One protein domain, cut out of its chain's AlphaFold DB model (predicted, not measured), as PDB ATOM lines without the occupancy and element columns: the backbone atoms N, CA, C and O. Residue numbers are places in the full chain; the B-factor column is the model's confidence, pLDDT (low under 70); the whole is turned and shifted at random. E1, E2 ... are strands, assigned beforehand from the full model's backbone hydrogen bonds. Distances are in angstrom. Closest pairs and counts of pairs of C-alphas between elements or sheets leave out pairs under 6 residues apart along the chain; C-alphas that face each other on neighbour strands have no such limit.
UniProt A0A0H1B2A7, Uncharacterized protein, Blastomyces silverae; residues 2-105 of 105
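Overview. This is residues 2 to 105 of the 105 residues of an uncharacterized protein of Blastomyces silverae (UniProt A0A0H1B2A7). With little regular structure, one small, strongly twisted sheet is a meander, each strand the antiparallel neighbour of the one before; residues 2 to 61, with no named element, precede it, residues 2 to 12 sticking out as a tail and 25 to 36 standing free. The printed part has 104 residues, 28 in E1, E2, E3 and E4, in that order along the chain and across the sheet: all strand. It is loose, radius of gyration of the C-alphas 17.7 A, spanning 62 by 33 by 20 A.

Arrangement. E1, residues 62 to 71, forms a hairpin with E2, residues 74 to 81; N 65 and O 78, 2.8 A apart, are within hydrogen-bond range. So are N 77 and O 90, 3.0 A, between E2 and E3, residues 87 to 93, and N 91 and O 102, 2.8 A, between E3 and E4, residues 101 to 103.

Along the chain. E1, 20.4 A long, begins at C-alpha 62 (170.641, 137.927, 137.438); E2 measures 19.8 A, E3 19.4 A; E4, 6.3 A, ends at C-alpha 103 (171.897, 132.745, 145.748).

Size, cuts and confidence. The printed part has no cut. Residues 2 to 15 and 85 to 105 have pLDDT under 70.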
ATOM      1  N   ASP A   2     204.053 147.259 150.493       46.56
ATOM      2  CA  ASP A   2     202.969 146.513 149.821       46.56
ATOM      3  C   ASP A   2     201.935 147.424 149.152       46.56
ATOM      4  O   ASP A   2     200.725 147.273 149.320       46.56
ATOM      5  N   ARG A   3     202.408 148.416 148.390       54.19
ATOM      6  CA  ARG A   3     201.532 149.349 147.655       54.19
ATOM      7  C   ARG A   3     201.414 149.066 146.156       54.19
ATOM      8  O   ARG A   3     200.534 149.634 145.521       54.19
ATOM      9  N   PHE A   4     202.206 148.148 145.599       51.00
ATOM     10  CA  PHE A   4     202.248 147.926 144.145       51.00
ATOM     11  C   PHE A   4     201.397 146.755 143.626       51.00
ATOM     12  O   PHE A   4     201.017 146.753 142.459       51.00
ATOM     13  N   LEU A   5     200.968 145.815 144.474       51.44
ATOM     14  CA  LEU A   5     200.157 144.666 144.028       51.44
ATOM     15  C   LEU A   5     198.645 144.949 143.930       51.44
ATOM     16  O   LEU A   5     197.869 144.075 143.544       51.44
ATOM     17  N   ARG A   6     198.198 146.170 144.252       49.31
ATOM     18  CA  ARG A   6     196.776 146.558 144.177       49.31
ATOM     19  C   ARG A   6     196.349 147.143 142.828       49.31
ATOM     20  O   ARG A   6     195.150 147.291 142.602       49.31
ATOM     21  N   LEU A   7     197.287 147.442 141.927       52.06
ATOM     22  CA  LEU A   7     196.981 148.095 140.648       52.06
ATOM     23  C   LEU A   7     196.700 147.099 139.504       52.06
ATOM     24  O   LEU A   7     195.921 147.401 138.606       52.06
ATOM     25  N   GLY A   8     197.242 145.878 139.575       45.50
ATOM     26  CA  GLY A   8     197.142 144.881 138.494       45.50
ATOM     27  C   GLY A   8     195.790 144.167 138.352       45.50
ATOM     28  O   GLY A   8     195.517 143.579 137.313       45.50
ATOM     29  N   ARG A   9     194.902 144.222 139.357       49.38
ATOM     30  CA  ARG A   9     193.596 143.523 139.308       49.38
ATOM     31  C   ARG A   9     192.469 144.323 138.645       49.38
ATOM     32  O   ARG A   9     191.382 143.786 138.467       49.38
ATOM     33  N   ARG A  10     192.699 145.594 138.289       50.47
ATOM     34  CA  ARG A  10     191.674 146.457 137.667       50.47
ATOM     35  C   ARG A  10     191.615 146.361 136.141       50.47
ATOM     36  O   ARG A  10     190.622 146.785 135.573       50.47
ATOM     37  N   LEU A  11     192.622 145.773 135.493       55.59
ATOM     38  CA  LEU A  11     192.661 145.616 134.029       55.59
ATOM     39  C   LEU A  11     192.181 144.236 133.546       55.59
ATOM     40  O   LEU A  11     192.112 143.990 132.349       55.59
ATOM     41  N   LEU A  12     191.800 143.354 134.474       55.97
ATOM     42  CA  LEU A  12     191.195 142.047 134.194       55.97
ATOM     43  C   LEU A  12     189.788 141.935 134.799       55.97
ATOM     44  O   LEU A  12     189.325 140.832 135.096       55.97
ATOM     45  N   SER A  13     189.084 143.054 135.020       57.25
ATOM     46  CA  SER A  13     187.651 142.961 135.299       57.25
ATOM     47  C   SER A  13     186.974 142.466 134.027       57.25
ATOM     48  O   SER A  13     186.770 143.236 133.089       57.25
ATOM     49  N   ARG A  14     186.690 141.160 133.975       62.06
ATOM     50  CA  ARG A  14     185.943 140.529 132.886       62.06
ATOM     51  C   ARG A  14     184.696 141.368 132.620       62.06
ATOM     52  O   ARG A  14     183.920 141.601 133.546       62.06
ATOM     53  N   ALA A  15     184.565 141.860 131.388       68.44
ATOM     54  CA  ALA A  15     183.437 142.694 131.001       68.44
ATOM     55  C   ALA A  15     182.125 141.975 131.367       68.44
ATOM     56  O   ALA A  15     182.048 140.751 131.175       68.44
ATOM     57  N   PRO A  16     181.122 142.694 131.911       71.00
ATOM     58  CA  PRO A  16     179.815 142.118 132.181       71.00
ATOM     59  C   PRO A  16     179.298 141.375 130.949       71.00
ATOM     60  O   PRO A  16     179.493 141.839 129.822       71.00
ATOM     61  N   SER A  17     178.684 140.208 131.140       77.12
ATOM     62  CA  SER A  17     178.067 139.522 130.011       77.12
ATOM     63  C   SER A  17     176.874 140.345 129.514       77.12
ATOM     64  O   SER A  17     176.159 140.953 130.316       77.12
ATOM     65  N   PRO A  18     176.665 140.424 128.189       85.25
ATOM     66  CA  PRO A  18     175.530 141.147 127.642       85.25
ATOM     67  C   PRO A  18     174.219 140.487 128.081       85.25
ATOM     68  O   PRO A  18     174.152 139.270 128.281       85.25
ATOM     69  N   LEU A  19     173.155 141.290 128.183       85.81
ATOM     70  CA  LEU A  19     171.806 140.764 128.373       85.81
ATOM     71  C   LEU A  19     171.476 139.802 127.231       85.81
ATOM     72  O   LEU A  19     171.652 140.116 126.053       85.81
ATOM     73  N   ARG A  20     170.980 138.618 127.580       85.69
ATOM     74  CA  ARG A  20     170.481 137.659 126.605       85.69
ATOM     75  C   ARG A  20     169.173 138.186 126.034       85.69
ATOM     76  O   ARG A  20     168.260 138.521 126.784       85.69
ATOM     77  N   VAL A  21     169.062 138.201 124.714       87.06
ATOM     78  CA  VAL A  21     167.779 138.441 124.055       87.06
ATOM     79  C   VAL A  21     166.904 137.212 124.286       87.06
ATOM     80  O   VAL A  21     167.204 136.131 123.775       87.06
ATOM     81  N   ILE A  22     165.856 137.360 125.097       83.44
ATOM     82  CA  ILE A  22     164.794 136.359 125.195       83.44
ATOM     83  C   ILE A  22     163.936 136.552 123.955       83.44
ATOM     84  O   ILE A  22     163.324 137.605 123.778       83.44
ATOM     85  N   ARG A  23     163.925 135.560 123.068       82.81
ATOM     86  CA  ARG A  23     162.928 135.548 122.009       82.81
ATOM     87  C   ARG A  23     161.634 135.012 122.600       82.81
ATOM     88  O   ARG A  23     161.660 134.042 123.347       82.81
ATOM     89  N   HIS A  24     160.533 135.690 122.315       75.31
ATOM     90  CA  HIS A  24     159.198 135.256 122.722       75.31
ATOM     91  C   HIS A  24     158.479 134.505 121.591       75.31
ATOM     92  O   HIS A  24     157.321 134.127 121.746       75.31
ATOM     93  N   ASP A  25     159.158 134.277 120.461       80.81
ATOM     94  CA  ASP A  25     158.643 133.484 119.353       80.81
ATOM     95  C   ASP A  25     158.549 132.001 119.746       80.81
ATOM     96  O   ASP A  25     159.406 131.451 120.432       80.81
ATOM     97  N   GLY A  26     157.453 131.350 119.356       78.50
ATOM     98  CA  GLY A  26     157.233 129.930 119.652       78.50
ATOM     99  C   GLY A  26     156.834 129.600 121.097       78.50
ATOM    100  O   GLY A  26     156.739 128.420 121.427       78.50
ATOM    101  N   PHE A  27     156.562 130.595 121.952       78.81
ATOM    102  CA  PHE A  27     156.001 130.371 123.289       78.81
ATOM    103  C   PHE A  27     154.486 130.580 123.303       78.81
ATOM    104  O   PHE A  27     153.979 131.590 122.817       78.81
ATOM    105  N   THR A  28     153.761 129.650 123.923       80.94
ATOM    106  CA  THR A  28     152.319 129.785 124.152       80.94
ATOM    107  C   THR A  28     152.071 130.701 125.346       80.94
ATOM    108  O   THR A  28     152.555 130.440 126.449       80.94
ATOM    109  N   THR A  29     151.303 131.773 125.150       82.25
ATOM    110  CA  THR A  29     150.783 132.569 126.267       82.25
ATOM    111  C   THR A  29     149.800 131.716 127.062       82.25
ATOM    112  O   THR A  29     148.863 131.159 126.493       82.25
ATOM    113  N   LEU A  30     150.027 131.592 128.370       81.75
ATOM    114  CA  LEU A  30     149.098 130.891 129.251       81.75
ATOM    115  C   LEU A  30     147.791 131.683 129.347       81.75
ATOM    116  O   LEU A  30     147.816 132.910 129.462       81.75
ATOM    117  N   ASP A  31     146.665 130.973 129.306       86.81
ATOM    118  CA  ASP A  31     145.359 131.567 129.573       86.81
ATOM    119  C   ASP A  31     145.355 132.112 131.014       86.81
ATOM    120  O   ASP A  31     145.585 131.337 131.946       86.81
ATOM    121  N   PRO A  32     145.111 133.419 131.225       83.56
ATOM    122  CA  PRO A  32     145.105 134.020 132.557       83.56
ATOM    123  C   PRO A  32     144.042 133.433 133.500       83.56
ATOM    124  O   PRO A  32     144.113 133.668 134.704       83.56
ATOM    125  N   VAL A  33     143.052 132.696 132.984       87.75
ATOM    126  CA  VAL A  33     142.047 131.986 133.789       87.75
ATOM    127  C   VAL A  33     142.609 130.685 134.372       87.75
ATOM    128  O   VAL A  33     142.157 130.214 135.420       87.75
ATOM    129  N   VAL A  34     143.601 130.087 133.713       88.25
ATOM    130  CA  VAL A  34     144.198 128.826 134.143       88.25
ATOM    131  C   VAL A  34     145.211 129.096 135.249       88.25
ATOM    132  O   VAL A  34     146.262 129.688 135.022       88.25
ATOM    133  N   LYS A  35     144.907 128.590 136.449       85.88
ATOM    134  CA  LYS A  35     145.796 128.711 137.608       85.88
ATOM    135  C   LYS A  35     147.148 128.049 137.354       85.88
ATOM    136  O   LYS A  35     147.200 126.857 137.017       85.88
ATOM    137  N   ILE A  36     148.226 128.787 137.597       84.00
ATOM    138  CA  ILE A  36     149.593 128.241 137.593       84.00
ATOM    139  C   ILE A  36     149.860 127.423 138.861       84.00
ATOM    140  O   ILE A  36     149.016 127.342 139.754       84.00
ATOM    141  N   GLU A  37     151.006 126.749 138.948       82.94
ATOM    142  CA  GLU A  37     151.221 125.770 140.012       82.94
ATOM    143  C   GLU A  37     151.212 126.377 141.425       82.94
ATOM    144  O   GLU A  37     150.611 125.784 142.321       82.94
ATOM    145  N   GLU A  38     151.781 127.572 141.625       80.06
ATOM    146  CA  GLU A  38     151.700 128.297 142.902       80.06
ATOM    147  C   GLU A  38     150.252 128.657 143.269       80.06
ATOM    148  O   GLU A  38     149.856 128.520 144.422       80.06
ATOM    149  N   GLU A  39     149.433 129.059 142.292       84.38
ATOM    150  CA  GLU A  39     148.034 129.479 142.492       84.38
ATOM    151  C   GLU A  39     147.094 128.326 142.869       84.38
ATOM    152  O   GLU A  39     145.959 128.545 143.305       84.38
ATOM    153  N   LYS A  40     147.550 127.080 142.699       86.62
ATOM    154  CA  LYS A  40     146.833 125.878 143.142       86.62
ATOM    155  C   LYS A  40     147.048 125.584 144.627       86.62
ATOM    156  O   LYS A  40     146.351 124.731 145.174       86.62
ATOM    157  N   MET A  41     147.991 126.257 145.288       83.38
ATOM    158  CA  MET A  41     148.261 126.044 146.707       83.38
ATOM    159  C   MET A  41     147.173 126.675 147.578       83.38
ATOM    160  O   MET A  41     146.754 127.806 147.350       83.38
ATOM    161  N   LEU A  42     146.760 125.965 148.632       82.88
ATOM    162  CA  LEU A  42     145.755 126.461 149.584       82.88
ATOM    163  C   LEU A  42     146.187 127.758 150.284       82.88
ATOM    164  O   LEU A  42     145.347 128.585 150.612       82.88
ATOM    165  N   ALA A  43     147.495 127.931 150.491       79.06
ATOM    166  CA  ALA A  43     148.088 129.109 151.118       79.06
ATOM    167  C   ALA A  43     148.502 130.198 150.108       79.06
ATOM    168  O   ALA A  43     149.266 131.097 150.455       79.06
ATOM    169  N   TYR A  44     148.061 130.111 148.848       79.00
ATOM    170  CA  TYR A  44     148.374 131.137 147.860       79.00
ATOM    171  C   TYR A  44     147.641 132.443 148.179       79.00
ATOM    172  O   TYR A  44     146.412 132.502 148.184       79.00
ATOM    173  N   GLU A  45     148.404 133.516 148.353       78.88
ATOM    174  CA  GLU A  45     147.886 134.872 148.473       78.88
ATOM    175  C   GLU A  45     148.651 135.779 147.511       78.88
ATOM    176  O   GLU A  45     149.842 136.010 147.687       78.88
ATOM    177  N   LYS A  46     147.973 136.332 146.498       74.50
ATOM    178  CA  LYS A  46     148.594 137.113 145.409       74.50
ATOM    179  C   LYS A  46     149.532 138.232 145.890       74.50
ATOM    180  O   LYS A  46     150.513 138.527 145.216       74.50
ATOM    181  N   GLY A  47     149.255 138.842 147.046       74.31
ATOM    182  CA  GLY A  47     150.083 139.901 147.641       74.31
ATOM    183  C   GLY A  47     151.421 139.425 148.219       74.31
ATOM    184  O   GLY A  47     152.320 140.236 148.435       74.31
ATOM    185  N   LEU A  48     151.575 138.118 148.436       71.38
ATOM    186  CA  LEU A  48     152.794 137.505 148.957       71.38
ATOM    187  C   LEU A  48     153.741 137.040 147.843       71.38
ATOM    188  O   LEU A  48     154.900 136.748 148.131       71.38
ATOM    189  N   PHE A  49     153.283 137.016 146.582       70.81
ATOM    190  CA  PHE A  49     154.055 136.539 145.435       70.81
ATOM    191  C   PHE A  49     154.536 137.662 144.522       70.81
ATOM    192  O   PHE A  49     153.776 138.533 144.107       70.81
ATOM    193  N   TYR A  50     155.823 137.612 144.174       75.38
ATOM    194  CA  TYR A  50     156.406 138.513 143.187       75.38
ATOM    195  C   TYR A  50     156.332 137.876 141.787       75.38
ATOM    196  O   TYR A  50     156.983 136.851 141.560       75.38
ATOM    197  N   PRO A  51     155.567 138.450 140.840       77.44
ATOM    198  CA  PRO A  51     155.396 137.886 139.504       77.44
ATOM    199  C   PRO A  51     156.619 138.193 138.625       77.44
ATOM    200  O   PRO A  51     156.631 139.168 137.872       77.44
ATOM    201  N   VAL A  52     157.657 137.361 138.734       83.44
ATOM    202  CA  VAL A  52     158.884 137.479 137.928       83.44
ATOM    203  C   VAL A  52     158.572 137.280 136.443       83.44
ATOM    204  O   VAL A  52     157.903 136.318 136.061       83.44
ATOM    205  N   LYS A  53     159.114 138.153 135.586       84.50
ATOM    206  CA  LYS A  53     159.017 138.020 134.122       84.50
ATOM    207  C   LYS A  53     160.280 137.396 133.526       84.50
ATOM    208  O   LYS A  53     161.394 137.663 133.970       84.50
ATOM    209  N   LEU A  54     160.126 136.607 132.461       86.94
ATOM    210  CA  LEU A  54     161.274 136.153 131.667       86.94
ATOM    211  C   LEU A  54     162.043 137.362 131.119       86.94
ATOM    212  O   LEU A  54     161.446 138.308 130.611       86.94
ATOM    213  N   GLY A  55     163.368 137.331 131.239       88.19
ATOM    214  CA  GLY A  55     164.254 138.434 130.869       88.19
ATOM    215  C   GLY A  55     164.400 139.525 131.931       88.19
ATOM    216  O   GLY A  55     165.278 140.375 131.778       88.19
ATOM    217  N   GLU A  56     163.610 139.502 133.009       88.38
ATOM    218  CA  GLU A  56     163.755 140.441 134.122       88.38
ATOM    219  C   GLU A  56     165.131 140.299 134.778       88.38
ATOM    220  O   GLU A  56     165.642 139.194 134.959       88.38
ATOM    221  N   VAL A  57     165.739 141.428 135.149       87.31
ATOM    222  CA  VAL A  57     167.024 141.444 135.849       87.31
ATOM    223  C   VAL A  57     166.790 141.642 137.342       87.31
ATOM    224  O   VAL A  57     166.435 142.728 137.801       87.31
ATOM    225  N   LEU A  58     167.043 140.586 138.109       85.00
ATOM    226  CA  LEU A  58     167.025 140.602 139.562       85.00
ATOM    227  C   LEU A  58     168.400 141.035 140.099       85.00
ATOM    228  O   LEU A  58     169.449 140.616 139.602       85.00
ATOM    229  N   ASN A  59     168.402 141.882 141.130       82.00
ATOM    230  CA  ASN A  59     169.605 142.373 141.812       82.00
ATOM    231  C   ASN A  59     170.739 142.839 140.869       82.00
ATOM    232  O   ASN A  59     171.850 142.319 140.941       82.00
ATOM    233  N   PRO A  60     170.469 143.863 140.039       85.06
ATOM    234  CA  PRO A  60     171.181 144.264 138.801       85.06
ATOM    235  C   PRO A  60     172.121 143.262 138.091       85.06
ATOM    236  O   PRO A  60     173.069 143.681 137.430       85.06
ATOM    237  N   ARG A  61     171.913 141.947 138.230       84.69
ATOM    238  CA  ARG A  61     172.934 140.940 137.895       84.69
ATOM    239  C   ARG A  61     172.367 139.651 137.333       84.69
ATOM    240  O   ARG A  61     173.031 139.023 136.521       84.69
ATOM    241  N   TYR A  62     171.192 139.232 137.774       86.25
ATOM    242  CA  TYR A  62     170.641 137.927 137.438       86.25
ATOM    243  C   TYR A  62     169.491 138.103 136.470       86.25
ATOM    244  O   TYR A  62     168.386 138.455 136.870       86.25
ATOM    245  N   GLN A  63     169.761 137.889 135.189       89.25
ATOM    246  CA  GLN A  63     168.715 137.906 134.181       89.25
ATOM    247  C   GLN A  63     167.969 136.571 134.193       89.25
ATOM    248  O   GLN A  63     168.577 135.523 133.974       89.25
ATOM    249  N   VAL A  64     166.662 136.608 134.414       88.25
ATOM    250  CA  VAL A  64     165.803 135.424 134.503       88.25
ATOM    251  C   VAL A  64     165.641 134.786 133.127       88.25
ATOM    252  O   VAL A  64     165.242 135.443 132.168       88.25
ATOM    253  N   LEU A  65     165.937 133.492 133.034       88.81
ATOM    254  CA  LEU A  65     165.819 132.698 131.810       88.81
ATOM    255  C   LEU A  65     164.678 131.679 131.866       88.81
ATOM    256  O   LEU A  65     164.177 131.282 130.819       88.81
ATOM    257  N   GLY A  66     164.284 131.238 133.060       87.75
ATOM    258  CA  GLY A  66     163.229 130.243 133.231       87.75
ATOM    259  C   GLY A  66     162.961 129.907 134.692       87.75
ATOM    260  O   GLY A  66     163.797 130.162 135.560       87.75
ATOM    261  N   LYS A  67     161.793 129.323 134.962       86.75
ATOM    262  CA  LYS A  67     161.429 128.764 136.270       86.75
ATOM    263  C   LYS A  67     161.950 127.328 136.354       86.75
ATOM    264  O   LYS A  67     161.734 126.555 135.427       86.75
ATOM    265  N   LEU A  68     162.638 126.976 137.439       86.38
ATOM    266  CA  LEU A  68     163.111 125.606 137.694       86.38
ATOM    267  C   LEU A  68     162.182 124.835 138.627       86.38
ATOM    268  O   LEU A  68     162.071 123.620 138.518       86.38
ATOM    269  N   GLY A  69     161.522 125.530 139.551       83.75
ATOM    270  CA  GLY A  69     160.630 124.904 140.516       83.75
ATOM    271  C   GLY A  69     160.058 125.908 141.503       83.75
ATOM    272  O   GLY A  69     160.444 127.077 141.513       83.75
ATOM    273  N   PHE A  70     159.131 125.442 142.330       81.50
ATOM    274  CA  PHE A  70     158.490 126.228 143.376       81.50
ATOM    275  C   PHE A  70     158.235 125.350 144.607       81.50
ATOM    276  O   PHE A  70     158.166 124.125 144.520       81.50
ATOM    277  N   SER A  71     158.121 125.992 145.760       76.12
ATOM    278  CA  SER A  71     157.689 125.422 147.033       76.12
ATOM    279  C   SER A  71     156.744 126.411 147.716       76.12
ATOM    280  O   SER A  71     156.505 127.496 147.188       76.12
ATOM    281  N   ALA A  72     156.230 126.064 148.900       72.88
ATOM    282  CA  ALA A  72     155.262 126.890 149.625       72.88
ATOM    283  C   ALA A  72     155.648 128.374 149.720       72.88
ATOM    284  O   ALA A  72     154.805 129.237 149.505       72.88
ATOM    285  N   ASN A  73     156.928 128.658 149.983       72.94
ATOM    286  CA  ASN A  73     157.404 130.017 150.250       72.94
ATOM    287  C   ASN A  73     158.596 130.411 149.365       72.94
ATOM    288  O   ASN A  73     159.329 131.352 149.686       72.94
ATOM    289  N   SER A  74     158.832 129.704 148.256       74.62
ATOM    290  CA  SER A  74     159.897 130.099 147.339       74.62
ATOM    291  C   SER A  74     159.706 129.621 145.915       74.62
ATOM    292  O   SER A  74     159.159 128.551 145.676       74.62
ATOM    293  N   THR A  75     160.271 130.376 144.983       80.56
ATOM    294  CA  THR A  75     160.412 129.967 143.586       80.56
ATOM    295  C   THR A  75     161.892 129.975 143.229       80.56
ATOM    296  O   THR A  75     162.650 130.852 143.654       80.56
ATOM    297  N   VAL A  76     162.320 128.970 142.475       84.19
ATOM    298  CA  VAL A  76     163.694 128.834 141.994       84.19
ATOM    299  C   VAL A  76     163.725 129.220 140.525       84.19
ATOM    300  O   VAL A  76     163.005 128.647 139.703       84.19
ATOM    301  N   TRP A  77     164.594 130.171 140.196       86.75
ATOM    302  CA  TRP A  77     164.756 130.690 138.843       86.75
ATOM    303  C   TRP A  77     166.135 130.337 138.297       86.75
ATOM    304  O   TRP A  77     167.157 130.465 138.977       86.75
ATOM    305  N   PHE A  78     166.153 129.902 137.042       87.94
ATOM    306  CA  PHE A  78     167.364 129.775 136.256       87.94
ATOM    307  C   PHE A  78     167.743 131.145 135.710       87.94
ATOM    308  O   PHE A  78     166.955 131.762 134.987       87.94
ATOM    309  N   CYS A  79     168.949 131.610 136.032       88.25
ATOM    310  CA  CYS A  79     169.390 132.957 135.700       88.25
ATOM    311  C   CYS A  79     170.746 132.975 134.985       88.25
ATOM    312  O   CYS A  79     171.643 132.164 135.232       88.25
ATOM    313  N   HIS A  80     170.914 133.964 134.113       86.19
ATOM    314  CA  HIS A  80     172.194 134.345 133.534       86.19
ATOM    315  C   HIS A  80     172.874 135.381 134.439       86.19
ATOM    316  O   HIS A  80     172.305 136.444 134.689       86.19
ATOM    317  N   ASP A  81     174.076 135.073 134.941       85.75
ATOM    318  CA  ASP A  81     174.869 136.005 135.750       85.75
ATOM    319  C   ASP A  81     175.639 136.985 134.855       85.75
ATOM    320  O   ASP A  81     176.641 136.628 134.226       85.75
ATOM    321  N   LEU A  82     175.199 138.244 134.868       84.94
ATOM    322  CA  LEU A  82     175.778 139.338 134.091       84.94
ATOM    323  C   LEU A  82     177.177 139.746 134.559       84.94
ATOM    324  O   LEU A  82     177.892 140.423 133.834       84.94
ATOM    325  N   LYS A  83     177.611 139.347 135.760       82.62
ATOM    326  CA  LYS A  83     178.907 139.752 136.320       82.62
ATOM    327  C   LYS A  83     180.013 138.739 136.051       82.62
ATOM    328  O   LYS A  83     181.155 139.130 135.828       82.62
ATOM    329  N   TYR A  84     179.699 137.446 136.094       72.56
ATOM    330  CA  TYR A  84     180.723 136.399 136.030       72.56
ATOM    331  C   TYR A  84     180.561 135.417 134.871       72.56
ATOM    332  O   TYR A  84     181.290 134.436 134.874       72.56
ATOM    333  N   TRP A  85     179.716 135.649 133.857       62.84
ATOM    334  CA  TRP A  85     179.567 134.739 132.694       62.84
ATOM    335  C   TRP A  85     179.241 133.270 133.061       62.84
ATOM    336  O   TRP A  85     179.333 132.380 132.218       62.84
ATOM    337  N   LEU A  86     178.867 132.996 134.315       63.03
ATOM    338  CA  LEU A  86     178.477 131.676 134.803       63.03
ATOM    339  C   LEU A  86     176.948 131.568 134.812       63.03
ATOM    340  O   LEU A  86     176.230 132.564 134.924       63.03
ATOM    341  N   LYS A  87     176.433 130.345 134.681       60.19
ATOM    342  CA  LYS A  87     175.018 130.058 134.941       60.19
ATOM    343  C   LYS A  87     174.824 130.029 136.458       60.19
ATOM    344  O   LYS A  87     175.602 129.369 137.139       60.19
ATOM    345  N   ALA A  88     173.826 130.743 136.975       59.50
ATOM    346  CA  ALA A  88     173.529 130.785 138.404       59.50
ATOM    347  C   ALA A  88     172.104 130.283 138.662       59.50
ATOM    348  O   ALA A  88     171.182 130.583 137.899       59.50
ATOM    349  N   VAL A  89     171.930 129.540 139.752       58.44
ATOM    350  CA  VAL A  89     170.611 129.230 140.308       58.44
ATOM    351  C   VAL A  89     170.324 130.275 141.377       58.44
ATOM    352  O   VAL A  89     171.113 130.480 142.297       58.44
ATOM    353  N   THR A  90     169.214 130.992 141.237       55.81
ATOM    354  CA  THR A  90     168.790 131.961 142.251       55.81
ATOM    355  C   THR A  90     167.518 131.475 142.915       55.81
ATOM    356  O   THR A  90     166.552 131.115 142.242       55.81
ATOM    357  N   HIS A  91     167.522 131.493 144.240       52.88
ATOM    358  CA  HIS A  91     166.363 131.249 145.078       52.88
ATOM    359  C   HIS A  91     165.734 132.601 145.431       52.88
ATOM    360  O   HIS A  91     166.399 133.508 145.937       52.88
ATOM    361  N   THR A  92     164.459 132.783 145.109       56.12
ATOM    362  CA  THR A  92     163.702 133.955 145.563       56.12
ATOM    363  C   THR A  92     162.775 133.517 146.687       56.12
ATOM    364  O   THR A  92     161.813 132.784 146.445       56.12
ATOM    365  N   SER A  93     163.092 133.945 147.912       52.09
ATOM    366  CA  SER A  93     162.257 133.746 149.100       52.09
ATOM    367  C   SER A  93     161.099 134.742 149.101       52.09
ATOM    368  O   SER A  93     161.312 135.946 148.950       52.09
ATOM    369  N   LEU A  94     159.882 134.250 149.317       52.94
ATOM    370  CA  LEU A  94     158.635 135.020 149.346       52.94
ATOM    371  C   LEU A  94     158.398 135.693 150.708       52.94
ATOM    372  O   LEU A  94     157.355 135.525 151.329       52.94
ATOM    373  N   LEU A  95     159.372 136.457 151.204       43.81
ATOM    374  CA  LEU A  95     159.124 137.379 152.315       43.81
ATOM    375  C   LEU A  95     158.980 138.786 151.747       43.81
ATOM    376  O   LEU A  95     159.960 139.482 151.494       43.81
ATOM    377  N   ALA A  96     157.715 139.121 151.495       39.72
ATOM    378  CA  ALA A  96     157.115 140.447 151.446       39.72
ATOM    379  C   ALA A  96     158.073 141.632 151.203       39.72
ATOM    380  O   ALA A  96     158.874 142.028 152.049       39.72
ATOM    381  N   ASN A  97     157.861 142.305 150.073       41.78
ATOM    382  CA  ASN A  97     158.201 143.718 149.877       41.78
ATOM    383  C   ASN A  97     159.701 144.093 149.805       41.78
ATOM    384  O   ASN A  97     160.046 145.257 149.607       41.78
ATOM    385  N   ARG A  98     160.622 143.127 149.877       49.00
ATOM    386  CA  ARG A  98     162.028 143.322 149.495       49.00
ATOM    387  C   ARG A  98     162.425 142.255 148.490       49.00
ATOM    388  O   ARG A  98     162.182 141.078 148.712       49.00
ATOM    389  N   LYS A  99     163.062 142.669 147.390       52.56
ATOM    390  CA  LYS A  99     163.677 141.787 146.381       52.56
ATOM    391  C   LYS A  99     164.856 141.011 146.997       52.56
ATOM    392  O   LYS A  99     166.012 141.253 146.660       52.56
ATOM    393  N   SER A 100     164.592 140.134 147.961       50.25
ATOM    394  CA  SER A 100     165.616 139.328 148.617       50.25
ATOM    395  C   SER A 100     165.903 138.111 147.747       50.25
ATOM    396  O   SER A 100     165.265 137.068 147.852       50.25
ATOM    397  N   VAL A 101     166.837 138.281 146.811       52.44
ATOM    398  CA  VAL A 101     167.387 137.176 146.022       52.44
ATOM    399  C   VAL A 101     168.463 136.508 146.868       52.44
ATOM    400  O   VAL A 101     169.503 137.114 147.138       52.44
ATOM    401  N   HIS A 102     168.225 135.267 147.275       52.53
ATOM    402  CA  HIS A 102     169.229 134.430 147.916       52.53
ATOM    403  C   HIS A 102     169.862 133.540 146.841       52.53
ATOM    404  O   HIS A 102     169.187 132.861 146.074       52.53
ATOM    405  N   ILE A 103     171.183 133.587 146.713       47.59
ATOM    406  CA  ILE A 103     171.897 132.745 145.748       47.59
ATOM    407  C   ILE A 103     172.087 131.387 146.419       47.59
ATOM    408  O   ILE A 103     172.793 131.307 147.422       47.59
ATOM    409  N   ALA A 104     171.450 130.343 145.889       46.06
ATOM    410  CA  ALA A 104     171.819 128.972 146.215       46.06
ATOM    411  C   ALA A 104     172.969 128.606 145.270       46.06
ATOM    412  O   ALA A 104     172.770 128.544 144.056       46.06
ATOM    413  N   MET A 105     174.178 128.510 145.821       41.47
ATOM    414  CA  MET A 105     175.391 128.154 145.081       41.47
ATOM    415  C   MET A 105     175.580 126.643 145.077       41.47
ATOM    416  O   MET A 105     175.331 126.039 146.145       41.47
TER     417      MET A 105